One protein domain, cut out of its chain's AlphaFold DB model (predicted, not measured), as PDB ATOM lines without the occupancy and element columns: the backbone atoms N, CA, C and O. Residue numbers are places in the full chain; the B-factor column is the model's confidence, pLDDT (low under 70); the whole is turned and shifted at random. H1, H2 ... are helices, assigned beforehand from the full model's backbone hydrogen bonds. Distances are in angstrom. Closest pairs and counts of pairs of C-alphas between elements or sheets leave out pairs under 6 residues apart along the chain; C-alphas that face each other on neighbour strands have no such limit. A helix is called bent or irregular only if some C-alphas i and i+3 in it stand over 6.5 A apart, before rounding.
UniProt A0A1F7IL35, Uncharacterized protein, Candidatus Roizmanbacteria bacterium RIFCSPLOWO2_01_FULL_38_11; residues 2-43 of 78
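Overview. This is residues 2 to 43 of the 78 residues of an uncharacterized protein of Candidatus Roizmanbacteria bacterium RIFCSPLOWO2_01_FULL_38_11 (UniProt A0A1F7IL35). Two separate helices of 16 residues each, H1 and H2, stand at the two ends of an open, stretched-out shape, joined by a run of chain, residues 18 to 26, that belongs to no named element, with no packed core between them. From the first residue, H1 and then the link, residues 18 to 26, make the long axis, and H2 stands crosswise at the far end, giving a rough L. The printed part has 42 residues with two named helices, H1 then H2, and no named strand; the class is all helix. The whole is extended, with a radius of gyration of the C-alphas of 15.9 A, and its outline is flat, spanning 41 by 26 by 14 A.

Arrangement. H1, residues 2 to 17, and H2, residues 27 to 42, are apart: no C-alpha of the one is within 8 A of the other. A short link of 9 residues joins them. Residues 2 to 9 and 11 to 17 of H1 stand free, as do residues 35 to 43, of which 35 to 42 belong to H2. In H1 and H2 every O i to N i+4 pair is within hydrogen-bond range.

Along the chain. H1 begins at C-alpha 2, at (-35.344, -7.815, -0.122), and ends at C-alpha 17, at (-19.061, -16.774, -10.014), 21.1 A from first to last C-alpha. H2 runs from Pro 27, with its C-alpha at (-21.440, -28.295, -30.578), to Asn 42, with its C-alpha at (-17.871, -39.962, -11.512), a length of 22.6 A. Neither helix is bent.

Size, cuts and confidence. The two C-alphas farthest apart are those of Lys 4 and Phe 43, at 42.9 A. The printed part has no cut. The mean pLDDT of the printed part is 85.4, and residue 2 is the one printed residue under 70.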
ATOM      1  N   THR A   2     -36.098  -6.644   0.360       66.62
ATOM      2  CA  THR A   2     -35.344  -7.815  -0.122       66.62
ATOM      3  C   THR A   2     -34.891  -7.713  -1.583       66.62
ATOM      4  O   THR A   2     -33.817  -8.207  -1.920       66.62
ATOM      5  N   ASP A   3     -35.637  -7.008  -2.440       80.69
ATOM      6  CA  ASP A   3     -35.355  -6.961  -3.884       80.69
ATOM      7  C   ASP A   3     -34.014  -6.324  -4.237       80.69
ATOM      8  O   ASP A   3     -33.300  -6.813  -5.108       80.69
ATOM      9  N   LYS A   4     -33.625  -5.248  -3.546       86.75
ATOM     10  CA  LYS A   4     -32.383  -4.525  -3.863       86.75
ATOM     11  C   LYS A   4     -31.142  -5.345  -3.499       86.75
ATOM     12  O   LYS A   4     -30.179  -5.378  -4.260       86.75
ATOM     13  N   ILE A   5     -31.197  -6.039  -2.361       90.31
ATOM     14  CA  ILE A   5     -30.145  -6.956  -1.905       90.31
ATOM     15  C   ILE A   5     -30.062  -8.155  -2.855       90.31
ATOM     16  O   ILE A   5     -28.973  -8.508  -3.304       90.31
ATOM     17  N   TYR A   6     -31.210  -8.725  -3.228       90.25
ATOM     18  CA  TYR A   6     -31.286  -9.825  -4.187       90.25
ATOM     19  C   TYR A   6     -30.706  -9.449  -5.558       90.25
ATOM     20  O   TYR A   6     -29.904 -10.197  -6.112       90.25
ATOM     21  N   LEU A   7     -31.043  -8.269  -6.089       92.38
ATOM     22  CA  LEU A   7     -30.502  -7.776  -7.358       92.38
ATOM     23  C   LEU A   7     -28.980  -7.598  -7.307       92.38
ATOM     24  O   LEU A   7     -28.292  -7.981  -8.254       92.38
ATOM     25  N   ASN A   8     -28.447  -7.076  -6.199       90.94
ATOM     26  CA  ASN A   8     -27.004  -6.922  -6.017       90.94
ATOM     27  C   ASN A   8     -26.283  -8.269  -5.920       90.94
ATOM     28  O   ASN A   8     -25.257  -8.457  -6.572       90.94
ATOM     29  N   LEU A   9     -26.832  -9.223  -5.164       90.62
ATOM     30  CA  LEU A   9     -26.287 -10.579  -5.066       90.62
ATOM     31  C   LEU A   9     -26.327 -11.299  -6.417       90.62
ATOM     32  O   LEU A   9     -25.346 -11.919  -6.813       90.62
ATOM     33  N   LYS A  10     -27.428 -11.166  -7.162       90.62
ATOM     34  CA  LYS A  10     -27.569 -11.728  -8.510       90.62
ATOM     35  C   LYS A  10     -26.536 -11.149  -9.477       90.62
ATOM     36  O   LYS A  10     -25.980 -11.890 -10.286       90.62
ATOM     37  N   LYS A  11     -26.269  -9.842  -9.390       89.62
ATOM     38  CA  LYS A  11     -25.229  -9.178 -10.182       89.62
ATOM     39  C   LYS A  11     -23.837  -9.701  -9.815       89.62
ATOM     40  O   LYS A  11     -23.135 -10.181 -10.692       89.62
ATOM     41  N   TYR A  12     -23.493  -9.724  -8.527       89.38
ATOM     42  CA  TYR A  12     -22.212 -10.258  -8.047       89.38
ATOM     43  C   TYR A  12     -21.992 -11.720  -8.435       89.38
ATOM     44  O   TYR A  12     -20.900 -12.098  -8.849       89.38
ATOM     45  N   TYR A  13     -23.033 -12.546  -8.341       87.88
ATOM     46  CA  TYR A  13     -22.979 -13.930  -8.792       87.88
ATOM     47  C   TYR A  13     -22.643 -14.019 -10.283       87.88
ATOM     48  O   TYR A  13     -21.771 -14.794 -10.672       87.88
ATOM     49  N   LYS A  14     -23.297 -13.203 -11.115       86.19
ATOM     50  CA  LYS A  14     -23.053 -13.182 -12.559       86.19
ATOM     51  C   LYS A  14     -21.651 -12.671 -12.914       86.19
ATOM     52  O   LYS A  14     -21.043 -13.192 -13.841       86.19
ATOM     53  N   ASP A  15     -21.147 -11.688 -12.179       83.25
ATOM     54  CA  ASP A  15     -19.873 -11.040 -12.494       83.25
ATOM     55  C   ASP A  15     -18.664 -11.832 -11.959       83.25
ATOM     56  O   ASP A  15     -17.609 -11.833 -12.588       83.25
ATOM     57  N   VAL A  16     -18.808 -12.526 -10.821       83.12
ATOM     58  CA  VAL A  16     -17.685 -13.186 -10.123       83.12
ATOM     59  C   VAL A  16     -17.726 -14.712 -10.226       83.12
ATOM     60  O   VAL A  16     -16.680 -15.348 -10.337       83.12
ATOM     61  N   TYR A  17     -18.913 -15.320 -10.188       76.12
ATOM     62  CA  TYR A  17     -19.061 -16.774 -10.014       76.12
ATOM     63  C   TYR A  17     -19.644 -17.498 -11.233       76.12
ATOM     64  O   TYR A  17     -19.475 -18.709 -11.374       76.12
ATOM     65  N   SER A  18     -20.322 -16.781 -12.129       78.75
ATOM     66  CA  SER A  18     -20.882 -17.330 -13.364       78.75
ATOM     67  C   SER A  18     -19.782 -17.526 -14.406       78.75
ATOM     68  O   SER A  18     -19.633 -16.749 -15.349       78.75
ATOM     69  N   ILE A  19     -19.028 -18.610 -14.264       75.44
ATOM     70  CA  ILE A  19     -18.134 -19.074 -15.319       75.44
ATOM     71  C   ILE A  19     -18.996 -19.812 -16.355       75.44
ATOM     72  O   ILE A  19     -19.674 -20.784 -15.996       75.44
ATOM     73  N   PRO A  20     -19.019 -19.378 -17.629       72.69
ATOM     74  CA  PRO A  20     -19.762 -20.089 -18.656       72.69
ATOM     75  C   PRO A  20     -19.214 -21.517 -18.801       72.69
ATOM     76  O   PRO A  20     -18.007 -21.741 -18.670       72.69
ATOM     77  N   PRO A  21     -20.076 -22.513 -19.063       73.56
ATOM     78  CA  PRO A  21     -19.626 -23.885 -19.233       73.56
ATOM     79  C   PRO A  21     -18.630 -23.967 -20.389       73.56
ATOM     80  O   PRO A  21     -18.862 -23.378 -21.441       73.56
ATOM     81  N   ASN A  22     -17.555 -24.736 -20.207       74.31
ATOM     82  CA  ASN A  22     -16.511 -24.874 -21.218       74.31
ATOM     83  C   ASN A  22     -17.103 -25.364 -22.556       74.31
ATOM     84  O   ASN A  22     -17.800 -26.389 -22.596       74.31
ATOM     85  N   THR A  23     -16.847 -24.625 -23.635       83.50
ATOM     86  CA  THR A  23     -17.277 -24.950 -25.000       83.50
ATOM     87  C   THR A  23     -16.047 -25.115 -25.885       83.50
ATOM     88  O   THR A  23     -15.111 -24.329 -25.825       83.50
ATOM     89  N   LEU A  24     -16.036 -26.147 -26.730       85.00
ATOM     90  CA  LEU A  24     -14.923 -26.412 -27.653       85.00
ATOM     91  C   LEU A  24     -15.126 -25.741 -29.023       85.00
ATOM     92  O   LEU A  24     -14.628 -26.232 -30.032       85.00
ATOM     93  N   GLY A  25     -15.939 -24.682 -29.103       86.88
ATOM     94  CA  GLY A  25     -16.296 -23.998 -30.357       86.88
ATOM     95  C   GLY A  25     -17.205 -24.796 -31.307       86.88
ATOM     96  O   GLY A  25     -17.974 -24.204 -32.055       86.88
ATOM     97  N   ASN A  26     -17.194 -26.131 -31.240       90.81
ATOM     98  CA  ASN A  26     -18.065 -27.019 -32.010       90.81
ATOM     99  C   ASN A  26     -19.089 -27.721 -31.087       90.81
ATOM    100  O   ASN A  26     -18.695 -28.306 -30.068       90.81
ATOM    101  N   PRO A  27     -20.395 -27.711 -31.421       89.50
ATOM    102  CA  PRO A  27     -21.440 -28.295 -30.578       89.50
ATOM    103  C   PRO A  27     -21.322 -29.820 -30.417       89.50
ATOM    104  O   PRO A  27     -21.573 -30.340 -29.328       89.50
ATOM    105  N   ILE A  28     -20.886 -30.540 -31.455       91.81
ATOM    106  CA  ILE A  28     -20.675 -31.997 -31.415       91.81
ATOM    107  C   ILE A  28     -19.497 -32.323 -30.496       91.81
ATOM    108  O   ILE A  28     -19.619 -33.151 -29.593       91.81
ATOM    109  N   LEU A  29     -18.379 -31.618 -30.672       89.62
ATOM    110  CA  LEU A  29     -17.171 -31.812 -29.869       89.62
ATOM    111  C   LEU A  29     -17.420 -31.470 -28.393       89.62
ATOM    112  O   LEU A  29     -17.012 -32.205 -27.497       89.62
ATOM    113  N   THR A  30     -18.181 -30.403 -28.140       92.19
ATOM    114  CA  THR A  30     -18.607 -30.005 -26.790       92.19
ATOM    115  C   THR A  30     -19.495 -31.068 -26.144       92.19
ATOM    116  O   THR A  30     -19.339 -31.362 -24.957       92.19
ATOM    117  N   LYS A  31     -20.410 -31.679 -26.906       90.69
ATOM    118  CA  LYS A  31     -21.264 -32.768 -26.416       90.69
ATOM    119  C   LYS A  31     -20.436 -34.001 -26.051       90.69
ATOM    120  O   LYS A  31     -20.592 -34.520 -24.947       90.69
ATOM    121  N   LEU A  32     -19.533 -34.429 -26.933       90.12
ATOM    122  CA  LEU A  32     -18.641 -35.567 -26.689       90.12
ATOM    123  C   LEU A  32     -17.753 -35.331 -25.465       90.12
ATOM    124  O   LEU A  32     -17.702 -36.173 -24.571       90.12
ATOM    125  N   TYR A  33     -17.134 -34.154 -25.365       89.25
ATOM    126  CA  TYR A  33     -16.315 -33.776 -24.217       89.25
ATOM    127  C   TYR A  33     -17.093 -33.848 -22.900       89.25
ATOM    128  O   TYR A  33     -16.611 -34.442 -21.936       89.25
ATOM    129  N   LYS A  34     -18.311 -33.291 -22.849       88.81
ATOM    130  CA  LYS A  34     -19.144 -33.320 -21.635       88.81
ATOM    131  C   LYS A  34     -19.525 -34.745 -21.232       88.81
ATOM    132  O   LYS A  34     -19.495 -35.055 -20.046       88.81
ATOM    133  N   ILE A  35     -19.833 -35.619 -22.193       88.12
ATOM    134  CA  ILE A  35     -20.156 -37.028 -21.919       88.12
ATOM    135  C   ILE A  35     -18.929 -37.764 -21.367       88.12
ATOM    136  O   ILE A  35     -19.017 -38.391 -20.310       88.12
ATOM    137  N   CYS A  36     -17.782 -37.652 -22.042       85.25
ATOM    138  CA  CYS A  36     -16.551 -38.317 -21.621       85.25
ATOM    139  C   CYS A  36     -16.097 -37.833 -20.239       85.25
ATOM    140  O   CYS A  36     -15.828 -38.644 -19.357       85.25
ATOM    141  N   THR A  37     -16.064 -36.517 -20.017       87.31
ATOM    142  CA  THR A  37     -15.633 -35.943 -18.732       87.31
ATOM    143  C   THR A  37     -16.590 -36.248 -17.589       87.31
ATOM    144  O   THR A  37     -16.129 -36.457 -16.473       87.31
ATOM    145  N   TYR A  38     -17.898 -36.322 -17.841       86.38
ATOM    146  CA  TYR A  38     -18.869 -36.735 -16.829       86.38
ATOM    147  C   TYR A  38     -18.622 -38.176 -16.364       86.38
ATOM    148  O   TYR A  38     -18.546 -38.439 -15.163       86.38
ATOM    149  N   GLN A  39     -18.435 -39.101 -17.311       83.38
ATOM    150  CA  GLN A  39     -18.139 -40.504 -17.000       83.38
ATOM    151  C   GLN A  39     -16.806 -40.639 -16.252       83.38
ATOM    152  O   GLN A  39     -16.735 -41.328 -15.237       83.38
ATOM    153  N   LEU A  40     -15.776 -39.918 -16.706       84.88
ATOM    154  CA  LEU A  40     -14.447 -39.920 -16.092       84.88
ATOM    155  C   LEU A  40     -14.435 -39.329 -14.676       84.88
ATOM    156  O   LEU A  40     -13.731 -39.852 -13.820       84.88
ATOM    157  N   LYS A  41     -15.206 -38.264 -14.411       82.81
ATOM    158  CA  LYS A  41     -15.272 -37.634 -13.082       82.81
ATOM    159  C   LYS A  41     -15.995 -38.493 -12.049       82.81
ATOM    160  O   LYS A  41     -15.589 -38.498 -10.895       82.81
ATOM    161  N   ASN A  42     -17.058 -39.190 -12.451       85.06
ATOM    162  CA  ASN A  42     -17.871 -39.962 -11.512       85.06
ATOM    163  C   ASN A  42     -17.310 -41.361 -11.273       85.06
ATOM    164  O   ASN A  42     -17.273 -41.817 -10.134       85.06
ATOM    165  N   PHE A  43     -16.899 -42.063 -12.334       84.88
ATOM    166  CA  PHE A  43     -16.329 -43.395 -12.189       84.88
ATOM    167  C   PHE A  43     -15.451 -43.769 -13.396       84.88
ATOM    168  O   PHE A  43     -15.928 -44.387 -14.354       84.88
TER     169      PHE A  43